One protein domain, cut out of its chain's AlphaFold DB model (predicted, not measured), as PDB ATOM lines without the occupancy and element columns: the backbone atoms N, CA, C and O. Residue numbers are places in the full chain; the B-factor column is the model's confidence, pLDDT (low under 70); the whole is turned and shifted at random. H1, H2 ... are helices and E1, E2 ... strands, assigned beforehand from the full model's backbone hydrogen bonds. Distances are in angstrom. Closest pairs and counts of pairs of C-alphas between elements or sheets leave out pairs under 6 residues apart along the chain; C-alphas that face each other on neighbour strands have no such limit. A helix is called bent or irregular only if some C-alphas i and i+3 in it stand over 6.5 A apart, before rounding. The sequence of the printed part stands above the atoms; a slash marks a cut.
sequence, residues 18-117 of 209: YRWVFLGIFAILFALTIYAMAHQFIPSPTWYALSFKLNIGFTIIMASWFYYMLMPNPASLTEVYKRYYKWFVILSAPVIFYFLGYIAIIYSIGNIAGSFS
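Overview. This is residues 18 to 117 of the 209 residues of an uncharacterized protein of Methylotenera sp (UniProt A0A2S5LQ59). This is a rod of three long helices, in which the gently bent H4 runs along the rod with H2 beside it, running the opposite way, while H1 crosses the H4b arm of H4 steeply. The turn from H2 back to H4 makes one end, where residues 71 to 76, of which 74 to 76 belong to H3, stick out; short E1 lies toward the other end. The printed part has 100 residues with four named helices and one named strand, in the order H1, E1, H2, H3, H4; it is mostly helix, and E1 pairs with no named strand. The whole is loose, with a radius of gyration of the C-alphas of 16.0 A, and spans 52 by 23 by 21 A.

Along the chain. The longest helix, H4, residues 83 to 115, was assigned as one helix by its hydrogen bonds but is bent: C-alphas 91 and 94 are 6.7 A apart. Its arm H4a, residues 83 to 91, is 13.0 A long, and H4b, residues 94 to 115, is 30.1 A long and ends with C-alpha 115 at (155.388, 161.974, 186.413). H2, residues 45 to 70, is 37.3 A long, with C-alpha 45 at (168.968, 171.252, 180.531). H1, residues 18 to 38, is 30.6 A long and begins with C-alpha 18 at (149.776, 155.328, 155.516). E1 holds residues 41 to 43, 6.3 A, and H3 residues 74 to 77, 5.5 A.

Arrangement. H4a and H4b stand at a shallow tilt of 27 degrees. H4b touches H2, closest at the C-alphas of Thr 59 and Tyr 98, 5.3 A apart, at a steep tilt of 44 degrees, opposite ways. Residues 100 to 109 of H4b touch residues 29 to 36 of H1, closest at the C-alphas of Ala 36 and Ser 108, 5.0 A apart, at a steep tilt of 60 degrees, the same way. H1 and H2 are close but not clearly touching, with the closest C-alphas, Arg 19 and Met 69, 7.6 A apart; their shallow tilt of 34 degrees is only just short of steep. H2 and H4a are also close but not clearly touching, with the C-alphas of Tyr 67 and Ile 90 closest at 7.7 A. The closest C-alphas of E1 and H4b are Phe 41 and Tyr 107, 6.1 A apart. H3 is apart from H1, E1, H4a and H4b. Every O i to N i+4 pair is within hydrogen-bond range in H1 and H2, against 4 of 5 in H4a and 16 of 18 in H4b; H3 is too short for such a pair, and its one O i to N i+3 pair is not within range.

Size, cuts and confidence. The two C-alphas farthest apart are those of Glu 79 and Ser 117, at 53.4 A. The printed part has no cut, and its four links are tight. The mean pLDDT of the printed part is 88.8, and residues 72 to 83 are under 70.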
ATOM      1  N   TYR A  18     148.707 154.460 155.012       86.88
ATOM      2  CA  TYR A  18     149.776 155.328 155.516       86.88
ATOM      3  C   TYR A  18     149.335 156.789 155.722       86.88
ATOM      4  O   TYR A  18     149.885 157.474 156.583       86.88
ATOM      5  N   ARG A  19     148.332 157.281 154.973       87.94
ATOM      6  CA  ARG A  19     147.810 158.650 155.135       87.94
ATOM      7  C   ARG A  19     147.041 158.808 156.443       87.94
ATOM      8  O   ARG A  19     147.156 159.840 157.095       87.94
ATOM      9  N   TRP A  20     146.296 157.781 156.840       90.12
ATOM     10  CA  TRP A  20     145.577 157.767 158.114       90.12
ATOM     11  C   TRP A  20     146.532 157.702 159.298       90.12
ATOM     12  O   TRP A  20     146.333 158.421 160.271       90.12
ATOM     13  N   VAL A  21     147.605 156.913 159.184       93.38
ATOM     14  CA  VAL A  21     148.668 156.875 160.199       93.38
ATOM     15  C   VAL A  21     149.290 158.259 160.371       93.38
ATOM     16  O   VAL A  21     149.402 158.748 161.491       93.38
ATOM     17  N   PHE A  22     149.622 158.929 159.266       91.94
ATOM     18  CA  PHE A  22     150.173 160.279 159.309       91.94
ATOM     19  C   PHE A  22     149.223 161.286 159.973       91.94
ATOM     20  O   PHE A  22     149.646 162.057 160.833       91.94
ATOM     21  N   LEU A  23     147.936 161.265 159.606       91.94
ATOM     22  CA  LEU A  23     146.922 162.121 160.231       91.94
ATOM     23  C   LEU A  23     146.768 161.824 161.726       91.94
ATOM     24  O   LEU A  23     146.639 162.757 162.512       91.94
ATOM     25  N   GLY A  24     146.833 160.551 162.123       95.62
ATOM     26  CA  GLY A  24     146.822 160.139 163.524       95.62
ATOM     27  C   GLY A  24     148.008 160.707 164.303       95.62
ATOM     28  O   GLY A  24     147.812 161.329 165.343       95.62
ATOM     29  N   ILE A  25     149.230 160.579 163.770       94.88
ATOM     30  CA  ILE A  25     150.438 161.165 164.378       94.88
ATOM     31  C   ILE A  25     150.287 162.684 164.501       94.88
ATOM     32  O   ILE A  25     150.553 163.249 165.559       94.88
ATOM     33  N   PHE A  26     149.821 163.350 163.443       93.81
ATOM     34  CA  PHE A  26     149.619 164.796 163.454       93.81
ATOM     35  C   PHE A  26     148.583 165.236 164.499       93.81
ATOM     36  O   PHE A  26     148.819 166.191 165.239       93.81
ATOM     37  N   ALA A  27     147.465 164.515 164.611       95.88
ATOM     38  CA  ALA A  27     146.445 164.771 165.623       95.88
ATOM     39  C   ALA A  27     146.991 164.579 167.048       95.88
ATOM     40  O   ALA A  27     146.724 165.405 167.920       95.88
ATOM     41  N   ILE A  28     147.809 163.544 167.273       96.81
ATOM     42  CA  ILE A  28     148.477 163.307 168.561       96.81
ATOM     43  C   ILE A  28     149.429 164.459 168.901       96.81
ATOM     44  O   ILE A  28     149.368 164.979 170.013       96.81
ATOM     45  N   LEU A  29     150.268 164.912 167.961       95.88
ATOM     46  CA  LEU A  29     151.152 166.067 168.183       95.88
ATOM     47  C   LEU A  29     150.367 167.322 168.566       95.88
ATOM     48  O   LEU A  29     150.766 168.069 169.462       95.88
ATOM     49  N   PHE A  30     149.247 167.557 167.885       95.31
ATOM     50  CA  PHE A  30     148.396 168.703 168.159       95.31
ATOM     51  C   PHE A  30     147.773 168.619 169.560       95.31
ATOM     52  O   PHE A  30     147.850 169.581 170.325       95.31
ATOM     53  N   ALA A  31     147.249 167.451 169.942       96.69
ATOM     54  CA  ALA A  31     146.726 167.206 171.285       96.69
ATOM     55  C   ALA A  31     147.806 167.386 172.368       96.69
ATOM     56  O   ALA A  31     147.564 168.044 173.381       96.69
ATOM     57  N   LEU A  32     149.022 166.881 172.132       96.31
ATOM     58  CA  LEU A  32     150.160 167.076 173.031       96.31
ATOM     59  C   LEU A  32     150.543 168.554 173.154       96.31
ATOM     60  O   LEU A  32     150.860 169.007 174.251       96.31
ATOM     61  N   THR A  33     150.475 169.324 172.069       94.19
ATOM     62  CA  THR A  33     150.752 170.768 172.096       94.19
ATOM     63  C   THR A  33     149.745 171.503 172.985       94.19
ATOM     64  O   THR A  33     150.140 172.313 173.820       94.19
ATOM     65  N   ILE A  34     148.452 171.181 172.866       94.06
ATOM     66  CA  ILE A  34     147.411 171.731 173.751       94.06
ATOM     67  C   ILE A  34     147.690 171.341 175.207       94.06
ATOM     68  O   ILE A  34     147.626 172.190 176.095       94.06
ATOM     69  N   TYR A  35     148.056 170.081 175.446       94.75
ATOM     70  CA  TYR A  35     148.398 169.590 176.779       94.75
ATOM     71  C   TYR A  35     149.558 170.371 177.419       94.75
ATOM     72  O   TYR A  35     149.453 170.749 178.585       94.75
ATOM     73  N   ALA A  36     150.624 170.663 176.662       93.19
ATOM     74  CA  ALA A  36     151.757 171.457 177.143       93.19
ATOM     75  C   ALA A  36     151.378 172.904 177.475       93.19
ATOM     76  O   ALA A  36     151.923 173.481 178.404       93.19
ATOM     77  N   MET A  37     150.427 173.496 176.752       90.75
ATOM     78  CA  MET A  37     149.954 174.851 177.060       90.75
ATOM     79  C   MET A  37     149.098 174.893 178.333       90.75
ATOM     80  O   MET A  37     148.987 175.947 178.957       90.75
ATOM     81  N   ALA A  38     148.495 173.764 178.716       90.62
ATOM     82  CA  ALA A  38     147.676 173.638 179.917       90.62
ATOM     83  C   ALA A  38     148.480 173.271 181.179       90.62
ATOM     84  O   ALA A  38     148.007 173.527 182.283       90.62
ATOM     85  N   HIS A  39     149.671 172.682 181.035       90.88
ATOM     86  CA  HIS A  39     150.484 172.213 182.159       90.88
ATOM     87  C   HIS A  39     151.849 172.883 182.167       90.88
ATOM     88  O   HIS A  39     152.621 172.751 181.221       90.88
ATOM     89  N   GLN A  40     152.173 173.547 183.274       92.25
ATOM     90  CA  GLN A  40     153.415 174.290 183.385       92.25
ATOM     91  C   GLN A  40     154.584 173.358 183.719       92.25
ATOM     92  O   GLN A  40     154.737 172.875 184.843       92.25
ATOM     93  N   PHE A  41     155.420 173.106 182.715       94.88
ATOM     94  CA  PHE A  41     156.597 172.251 182.831       94.88
ATOM     95  C   PHE A  41     157.868 173.008 182.455       94.88
ATOM     96  O   PHE A  41     157.901 173.751 181.471       94.88
ATOM     97  N   ILE A  42     158.920 172.794 183.240       95.25
ATOM     98  CA  ILE A  42     160.242 173.389 183.065       95.25
ATOM     99  C   ILE A  42     161.216 172.257 182.719       95.25
ATOM    100  O   ILE A  42     161.565 171.473 183.605       95.25
ATOM    101  N   PRO A  43     161.655 172.121 181.457       96.12
ATOM    102  CA  PRO A  43     162.537 171.033 181.062       96.12
ATOM    103  C   PRO A  43     163.913 171.180 181.717       96.12
ATOM    104  O   PRO A  43     164.446 172.282 181.854       96.12
ATOM    105  N   SER A  44     164.515 170.054 182.102       95.50
ATOM    106  CA  SER A  44     165.904 170.041 182.555       95.50
ATOM    107  C   SER A  44     166.844 170.345 181.379       95.50
ATOM    108  O   SER A  44     166.519 170.021 180.232       95.50
ATOM    109  N   PRO A  45     168.033 170.931 181.614       95.62
ATOM    110  CA  PRO A  45     168.968 171.252 180.531       95.62
ATOM    111  C   PRO A  45     169.380 170.025 179.703       95.62
ATOM    112  O   PRO A  45     169.530 170.112 178.484       95.62
ATOM    113  N   THR A  46     169.523 168.866 180.354       95.81
ATOM    114  CA  THR A  46     169.862 167.592 179.705       95.81
ATOM    115  C   THR A  46     168.723 167.094 178.821       95.81
ATOM    116  O   THR A  46     168.957 166.757 177.657       95.81
ATOM    117  N   TRP A  47     167.487 167.098 179.332       96.00
ATOM    118  CA  TRP A  47     166.307 166.702 178.565       96.00
ATOM    119  C   TRP A  47     166.043 167.640 177.393       96.00
ATOM    120  O   TRP A  47     165.759 167.176 176.289       96.00
ATOM    121  N   TYR A  48     166.191 168.945 177.614       96.19
ATOM    122  CA  TYR A  48     166.045 169.956 176.578       96.19
ATOM    123  C   TYR A  48     167.022 169.711 175.424       96.19
ATOM    124  O   TYR A  48     166.604 169.613 174.272       96.19
ATOM    125  N   ALA A  49     168.314 169.538 175.723       97.00
ATOM    126  CA  ALA A  49     169.337 169.316 174.703       97.00
ATOM    127  C   ALA A  49     169.115 168.012 173.916       97.00
ATOM    128  O   ALA A  49     169.298 167.984 172.695       97.00
ATOM    129  N   LEU A  50     168.710 166.936 174.599       97.06
ATOM    130  CA  LEU A  50     168.390 165.662 173.955       97.06
ATOM    131  C   LEU A  50     167.152 165.790 173.057       97.06
ATOM    132  O   LEU A  50     167.203 165.454 171.873       97.06
ATOM    133  N   SER A  51     166.062 166.323 173.600       96.44
ATOM    134  CA  SER A  51     164.787 166.493 172.901       96.44
ATOM    135  C   SER A  51     164.895 167.431 171.708       96.44
ATOM    136  O   SER A  51     164.275 167.185 170.677       96.44
ATOM    137  N   PHE A  52     165.733 168.463 171.799       96.62
ATOM    138  CA  PHE A  52     166.030 169.348 170.679       96.62
ATOM    139  C   PHE A  52     166.628 168.580 169.490       96.62
ATOM    140  O   PHE A  52     166.168 168.732 168.358       96.62
ATOM    141  N   LYS A  53     167.607 167.698 169.742       97.62
ATOM    142  CA  LYS A  53     168.206 166.842 168.702       97.62
ATOM    143  C   LYS A  53     167.193 165.844 168.141       97.62
ATOM    144  O   LYS A  53     167.116 165.672 166.925       97.62
ATOM    145  N   LEU A  54     166.388 165.228 169.012       97.38
ATOM    146  CA  LEU A  54     165.321 164.312 168.599       97.38
ATOM    147  C   LEU A  54     164.281 165.011 167.719       97.38
ATOM    148  O   LEU A  54     163.868 164.447 166.709       97.38
ATOM    149  N   ASN A  55     163.914 166.253 168.038       97.75
ATOM    150  CA  ASN A  55     162.956 167.024 167.253       97.75
ATOM    151  C   ASN A  55     163.464 167.336 165.836       97.75
ATOM    152  O   ASN A  55     162.687 167.311 164.883       97.75
ATOM    153  N   ILE A  56     164.769 167.579 165.665       97.75
ATOM    154  CA  ILE A  56     165.366 167.755 164.331       97.75
ATOM    155  C   ILE A  56     165.195 166.473 163.505       97.75
ATOM    156  O   ILE A  56     164.672 166.528 162.391       97.75
ATOM    157  N   GLY A  57     165.576 165.318 164.063       97.75
ATOM    158  CA  GLY A  57     165.409 164.024 163.392       97.75
ATOM    159  C   GLY A  57     163.944 163.727 163.064       97.75
ATOM    160  O   GLY A  57     163.615 163.367 161.933       97.75
ATOM    161  N   PHE A  58     163.052 163.974 164.023       96.94
ATOM    162  CA  PHE A  58     161.608 163.843 163.855       96.94
ATOM    163  C   PHE A  58     161.070 164.715 162.713       96.94
ATOM    164  O   PHE A  58     160.329 164.232 161.856       96.94
ATOM    165  N   THR A  59     161.491 165.980 162.652       97.62
ATOM    166  CA  THR A  59     161.080 166.930 161.608       97.62
ATOM    167  C   THR A  59     161.491 166.445 160.223       97.62
ATOM    168  O   THR A  59     160.679 166.488 159.299       97.62
ATOM    169  N   ILE A  60     162.725 165.952 160.070       97.50
ATOM    170  CA  ILE A  60     163.230 165.436 158.789       97.50
ATOM    171  C   ILE A  60     162.389 164.244 158.327       97.50
ATOM    172  O   ILE A  60     161.964 164.210 157.169       97.50
ATOM    173  N   ILE A  61     162.104 163.297 159.225       96.75
ATOM    174  CA  ILE A  61     161.293 162.109 158.921       96.75
ATOM    175  C   ILE A  61     159.873 162.520 158.512       96.75
ATOM    176  O   ILE A  61     159.395 162.111 157.453       96.75
ATOM    177  N   MET A  62     159.216 163.371 159.305       96.06
ATOM    178  CA  MET A  62     157.835 163.791 159.050       96.06
ATOM    179  C   MET A  62     157.699 164.630 157.780       96.06
ATOM    180  O   MET A  62     156.778 164.398 156.995       96.06
ATOM    181  N   ALA A  63     158.621 165.562 157.532       95.12
ATOM    182  CA  ALA A  63     158.622 166.362 156.310       95.12
ATOM    183  C   ALA A  63     158.878 165.491 155.071       95.12
ATOM    184  O   ALA A  63     158.171 165.621 154.073       95.12
ATOM    185  N   SER A  64     159.830 164.553 155.149       94.50
ATOM    186  CA  SER A  64     160.122 163.622 154.049       94.50
ATOM    187  C   SER A  64     158.923 162.729 153.738       94.50
ATOM    188  O   SER A  64     158.553 162.578 152.573       94.50
ATOM    189  N   TRP A  65     158.264 162.192 154.772       93.75
ATOM    190  CA  TRP A  65     157.039 161.412 154.606       93.75
ATOM    191  C   TRP A  65     155.931 162.270 153.988       93.75
ATOM    192  O   TRP A  65     155.324 161.865 152.998       93.75
ATOM    193  N   PHE A  66     155.716 163.489 154.486       91.12
ATOM    194  CA  PHE A  66     154.736 164.417 153.926       91.12
ATOM    195  C   PHE A  66     154.968 164.679 152.429       91.12
ATOM    196  O   PHE A  66     154.035 164.567 151.634       91.12
ATOM    197  N   TYR A  67     156.210 164.939 152.013       89.62
ATOM    198  CA  TYR A  67     156.537 165.141 150.598       89.62
ATOM    199  C   TYR A  67     156.370 163.884 149.754       89.62
ATOM    200  O   TYR A  67     155.857 163.966 148.637       89.62
ATOM    201  N   TYR A  68     156.728 162.718 150.293       88.94
ATOM    202  CA  TYR A  68     156.464 161.445 149.633       88.94
ATOM    203  C   TYR A  68     154.964 161.255 149.370       88.94
ATOM    204  O   TYR A  68     154.578 160.828 148.287       88.94
ATOM    205  N   MET A  69     154.089 161.656 150.301       84.69
ATOM    206  CA  MET A  69     152.635 161.577 150.098       84.69
ATOM    207  C   MET A  69     152.099 162.539 149.028       84.69
ATOM    208  O   MET A  69     151.031 162.272 148.463       84.69
ATOM    209  N   LEU A  70     152.818 163.634 148.753       80.31
ATOM    210  CA  LEU A  70     152.483 164.618 147.717       80.31
ATOM    211  C   LEU A  70     152.936 164.191 146.308       80.31
ATOM    212  O   LEU A  70     152.341 164.633 145.326       80.31
ATOM    213  N   MET A  71     153.949 163.325 146.186       76.50
ATOM    214  CA  MET A  71     154.477 162.844 144.898       76.50
ATOM    215  C   MET A  71     153.497 162.031 144.020       76.50
ATOM    216  O   MET A  71     153.451 162.295 142.819       76.50
ATOM    217  N   PRO A  72     152.717 161.056 144.532       67.12
ATOM    218  CA  PRO A  72     152.006 160.087 143.689       67.12
ATOM    219  C   PRO A  72     150.750 160.609 142.970       67.12
ATOM    220  O   PRO A  72     150.078 159.824 142.309       67.12
ATOM    221  N   ASN A  73     150.395 161.898 143.070       58.47
ATOM    222  CA  ASN A  73     149.225 162.438 142.360       58.47
ATOM    223  C   ASN A  73     149.417 163.889 141.863       58.47
ATOM    224  O   ASN A  73     148.730 164.811 142.310       58.47
ATOM    225  N   PRO A  74     150.344 164.128 140.916       55.44
ATOM    226  CA  PRO A  74     150.600 165.472 140.400       55.44
ATOM    227  C   PRO A  74     149.412 166.041 139.609       55.44
ATOM    228  O   PRO A  74     149.277 167.260 139.527       55.44
ATOM    229  N   ALA A  75     148.539 165.188 139.056       53.19
ATOM    230  CA  ALA A  75     147.436 165.580 138.172       53.19
ATOM    231  C   ALA A  75     146.184 166.108 138.901       53.19
ATOM    232  O   ALA A  75     145.483 166.948 138.356       53.19
ATOM    233  N   SER A  76     145.903 165.661 140.132       52.22
ATOM    234  CA  SER A  76     144.770 166.178 140.924       52.22
ATOM    235  C   SER A  76     145.142 167.388 141.784       52.22
ATOM    236  O   SER A  76     144.287 168.192 142.139       52.22
ATOM    237  N   LEU A  77     146.430 167.547 142.099       53.03
ATOM    238  CA  LEU A  77     146.943 168.703 142.834       53.03
ATOM    239  C   LEU A  77     147.183 169.915 141.926       53.03
ATOM    240  O   LEU A  77     147.168 171.033 142.423       53.03
ATOM    241  N   THR A  78     147.383 169.733 140.618       52.62
ATOM    242  CA  THR A  78     147.742 170.819 139.683       52.62
ATOM    243  C   THR A  78     146.621 171.821 139.414       52.62
ATOM    244  O   THR A  78     146.932 172.987 139.182       52.62
ATOM    245  N   GLU A  79     145.343 171.433 139.506       58.69
ATOM    246  CA  GLU A  79     144.227 172.394 139.400       58.69
ATOM    247  C   GLU A  79     144.029 173.227 140.679       58.69
ATOM    248  O   GLU A  79     143.635 174.389 140.605       58.69
ATOM    249  N   VAL A  80     144.357 172.674 141.852       56.03
ATOM    250  CA  VAL A  80     144.187 173.349 143.154       56.03
ATOM    251  C   VAL A  80     145.440 174.143 143.559       56.03
ATOM    252  O   VAL A  80     145.344 175.193 144.195       56.03
ATOM    253  N   TYR A  81     146.635 173.686 143.172       60.88
ATOM    254  CA  TYR A  81     147.910 174.307 143.526       60.88
ATOM    255  C   TYR A  81     148.466 175.166 142.386       60.88
ATOM    256  O   TYR A  81     149.253 174.710 141.554       60.88
ATOM    257  N   LYS A  82     148.167 176.471 142.411       69.50
ATOM    258  CA  LYS A  82     148.970 177.461 141.671       69.50
ATOM    259  C   LYS A  82     150.439 177.381 142.120       69.50
ATOM    260  O   LYS A  82     150.731 177.143 143.292       69.50
ATOM    261  N   ARG A  83     151.375 177.642 141.197       69.12
ATOM    262  CA  ARG A  83     152.841 177.532 141.384       69.12
ATOM    263  C   ARG A  83     153.363 178.127 142.704       69.12
ATOM    264  O   ARG A  83     154.234 177.530 143.325       69.12
ATOM    265  N   TYR A  84     152.811 179.258 143.148       70.25
ATOM    266  CA  TYR A  84     153.182 179.924 144.404       70.25
ATOM    267  C   TYR A  84     152.753 179.155 145.663       70.25
ATOM    268  O   TYR A  84     153.525 179.042 146.612       70.25
ATOM    269  N   TYR A  85     151.557 178.565 145.657       76.75
ATOM    270  CA  TYR A  85     151.022 177.816 146.797       76.75
ATOM    271  C   TYR A  85     151.811 176.520 147.054       76.75
ATOM    272  O   TYR A  85     152.000 176.113 148.197       76.75
ATOM    273  N   LYS A  86     152.373 175.913 145.998       79.50
ATOM    274  CA  LYS A  86     153.235 174.724 146.112       79.50
ATOM    275  C   LYS A  86     154.501 175.007 146.919       79.50
ATOM    276  O   LYS A  86     154.841 174.231 147.806       79.50
ATOM    277  N   TRP A  87     155.180 176.115 146.627       82.06
ATOM    278  CA  TRP A  87     156.382 176.509 147.365       82.06
ATOM    279  C   TRP A  87     156.074 176.862 148.811       82.06
ATOM    280  O   TRP A  87     156.816 176.449 149.695       82.06
ATOM    281  N   PHE A  88     154.960 177.558 149.050       86.50
ATOM    282  CA  PHE A  88     154.517 177.869 150.402       86.50
ATOM    283  C   PHE A  88     154.335 176.601 151.243       86.50
ATOM    284  O   PHE A  88     154.913 176.508 152.317       86.50
ATOM    285  N   VAL A  89     153.625 175.595 150.724       86.38
ATOM    286  CA  VAL A  89     153.364 174.344 151.455       86.38
ATOM    287  C   VAL A  89     154.629 173.522 151.681       86.38
ATOM    288  O   VAL A  89     154.815 172.972 152.768       86.38
ATOM    289  N   ILE A  90     155.519 173.463 150.686       87.75
ATOM    290  CA  ILE A  90     156.817 172.796 150.839       87.75
ATOM    291  C   ILE A  90     157.637 173.503 151.925       87.75
ATOM    292  O   ILE A  90     158.133 172.855 152.830       87.75
ATOM    293  N   LEU A  91     157.733 174.830 151.915       90.75
ATOM    294  CA  LEU A  91     158.528 175.547 152.917       90.75
ATOM    295  C   LEU A  91     157.888 175.538 154.314       90.75
ATOM    296  O   LEU A  91     158.606 175.480 155.310       90.75
ATOM    297  N   SER A  92     156.555 175.561 154.412       92.31
ATOM    298  CA  SER A  92     155.858 175.606 155.701       92.31
ATOM    299  C   SER A  92     155.854 174.266 156.433       92.31
ATOM    300  O   SER A  92     155.870 174.251 157.659       92.31
ATOM    301  N   ALA A  93     155.827 173.140 155.712       91.81
ATOM    302  CA  ALA A  93     155.742 171.808 156.311       91.81
ATOM    303  C   ALA A  93     156.824 171.527 157.379       91.81
ATOM    304  O   ALA A  93     156.452 171.204 158.510       91.81
ATOM    305  N   PRO A  94     158.138 171.691 157.110       95.69
ATOM    306  CA  PRO A  94     159.172 171.437 158.110       95.69
ATOM    307  C   PRO A  94     159.077 172.414 159.281       95.69
ATOM    308  O   PRO A  94     159.305 172.011 160.414       95.69
ATOM    309  N   VAL A  95     158.679 173.667 159.039       96.31
ATOM    310  CA  VAL A  95     158.490 174.669 160.100       96.31
ATOM    311  C   VAL A  95     157.358 174.254 161.043       96.31
ATOM    312  O   VAL A  95     157.523 174.292 162.261       96.31
ATOM    313  N   ILE A  96     156.227 173.806 160.491       95.56
ATOM    314  CA  ILE A  96     155.075 173.340 161.270       95.56
ATOM    315  C   ILE A  96     155.446 172.092 162.080       95.56
ATOM    316  O   ILE A  96     155.186 172.056 163.282       95.56
ATOM    317  N   PHE A  97     156.073 171.085 161.458       96.44
ATOM    318  CA  PHE A  97     156.469 169.866 162.176       96.44
ATOM    319  C   PHE A  97     157.524 170.136 163.237       96.44
ATOM    320  O   PHE A  97     157.419 169.581 164.326       96.44
ATOM    321  N   TYR A  98     158.479 171.021 162.956       97.31
ATOM    322  CA  TYR A  98     159.471 171.423 163.938       97.31
ATOM    323  C   TYR A  98     158.816 172.082 165.145       97.31
ATOM    324  O   TYR A  98     159.141 171.722 166.268       97.31
ATOM    325  N   PHE A  99     157.878 173.010 164.934       96.38
ATOM    326  CA  PHE A  99     157.208 173.705 166.030       96.38
ATOM    327  C   PHE A  99     156.329 172.762 166.861       96.38
ATOM    328  O   PHE A  99     156.445 172.726 168.085       96.38
ATOM    329  N   LEU A 100     155.488 171.956 166.207       96.25
ATOM    330  CA  LEU A 100     154.626 170.992 166.898       96.25
ATOM    331  C   LEU A 100     155.447 169.932 167.636       96.25
ATOM    332  O   LEU A 100     155.170 169.637 168.795       96.25
ATOM    333  N   GLY A 101     156.477 169.388 166.988       96.50
ATOM    334  CA  GLY A 101     157.383 168.419 167.593       96.50
ATOM    335  C   GLY A 101     158.194 169.022 168.740       96.50
ATOM    336  O   GLY A 101     158.335 168.382 169.777       96.50
ATOM    337  N   TYR A 102     158.649 170.271 168.618       96.50
ATOM    338  CA  TYR A 102     159.387 170.972 169.670       96.50
ATOM    339  C   TYR A 102     158.547 171.064 170.943       96.50
ATOM    340  O   TYR A 102     158.995 170.643 172.009       96.50
ATOM    341  N   ILE A 103     157.307 171.550 170.824       96.25
ATOM    342  CA  ILE A 103     156.419 171.695 171.979       96.25
ATOM    343  C   ILE A 103     156.028 170.321 172.540       96.25
ATOM    344  O   ILE A 103     156.156 170.089 173.743       96.25
ATOM    345  N   ALA A 104     155.614 169.392 171.674       96.31
ATOM    346  CA  ALA A 104     155.155 168.071 172.090       96.31
ATOM    347  C   ALA A 104     156.260 167.241 172.763       96.31
ATOM    348  O   ALA A 104     156.034 166.657 173.822       96.31
ATOM    349  N   ILE A 105     157.461 167.186 172.180       95.62
ATOM    350  CA  ILE A 105     158.558 166.352 172.689       95.62
ATOM    351  C   ILE A 105     159.153 166.964 173.956       95.62
ATOM    352  O   ILE A 105     159.294 166.274 174.964       95.62
ATOM    353  N   ILE A 106     159.486 168.255 173.940       96.06
ATOM    354  CA  ILE A 106     160.195 168.868 175.068       96.06
ATOM    355  C   ILE A 106     159.276 168.984 176.282       96.06
ATOM    356  O   ILE A 106     159.664 168.575 177.379       96.06
ATOM    357  N   TYR A 107     158.066 169.514 176.093       95.88
ATOM    358  CA  TYR A 107     157.191 169.868 177.209       95.88
ATOM    359  C   TYR A 107     156.191 168.763 177.537       95.88
ATOM    360  O   TYR A 107     156.100 168.357 178.692       95.88
ATOM    361  N   SER A 108     155.469 168.224 176.551       95.69
ATOM    362  CA  SER A 108     154.416 167.236 176.827       95.69
ATOM    363  C   SER A 108     154.995 165.884 177.226       95.69
ATOM    364  O   SER A 108     154.650 165.362 178.285       95.69
ATOM    365  N   ILE A 109     155.901 165.328 176.414       94.94
ATOM    366  CA  ILE A 109     156.539 164.038 176.718       94.94
ATOM    367  C   ILE A 109     157.406 164.165 177.972       94.94
ATOM    368  O   ILE A 109     157.343 163.286 178.824       94.94
ATOM    369  N   GLY A 110     158.145 165.269 178.132       92.81
ATOM    370  CA  GLY A 110     158.932 165.531 179.342       92.81
ATOM    371  C   GLY A 110     158.088 165.536 180.619       92.81
ATOM    372  O   GLY A 110     158.463 164.904 181.604       92.81
ATOM    373  N   ASN A 111     156.916 166.176 180.588       93.69
ATOM    374  CA  ASN A 111     155.990 166.204 181.720       93.69
ATOM    375  C   ASN A 111     155.385 164.818 182.015       93.69
ATOM    376  O   ASN A 111     155.394 164.363 183.160       93.69
ATOM    377  N   ILE A 112     154.915 164.112 180.979       94.56
ATOM    378  CA  ILE A 112     154.333 162.767 181.121       94.56
ATOM    379  C   ILE A 112     155.384 161.791 181.659       94.56
ATOM    380  O   ILE A 112     155.137 161.109 182.650       94.56
ATOM    381  N   ALA A 113     156.575 161.756 181.059       92.88
ATOM    382  CA  ALA A 113     157.673 160.898 181.501       92.88
ATOM    383  C   ALA A 113     158.170 161.276 182.906       92.88
ATOM    384  O   ALA A 113     158.492 160.400 183.710       92.88
ATOM    385  N   GLY A 114     158.178 162.574 183.224       89.00
ATOM    386  CA  GLY A 114     158.539 163.103 184.534       89.00
ATOM    387  C   GLY A 114     157.651 162.590 185.657       89.00
ATOM    388  O   GLY A 114     158.167 162.293 186.731       89.00
ATOM    389  N   SER A 115     156.356 162.405 185.397       87.62
ATOM    390  CA  SER A 115     155.388 161.974 186.413       87.62
ATOM    391  C   SER A 115     155.697 160.607 187.043       87.62
ATOM    392  O   SER A 115     155.359 160.390 188.204       87.62
ATOM    393  N   PHE A 116     156.405 159.719 186.334       88.88
ATOM    394  CA  PHE A 116     156.729 158.373 186.820       88.88
ATOM    395  C   PHE A 116     157.876 158.322 187.839       88.88
ATOM    396  O   PHE A 116     157.948 157.383 188.624       88.88
ATOM    397  N   SER A 117     158.788 159.299 187.832       87.56
ATOM    398  CA  SER A 117     159.985 159.315 188.693       87.56
ATOM    399  C   SER A 117     160.144 160.678 189.362       87.56
ATOM    400  O   SER A 117     161.201 161.310 189.324       87.56
TER     401      SER A 117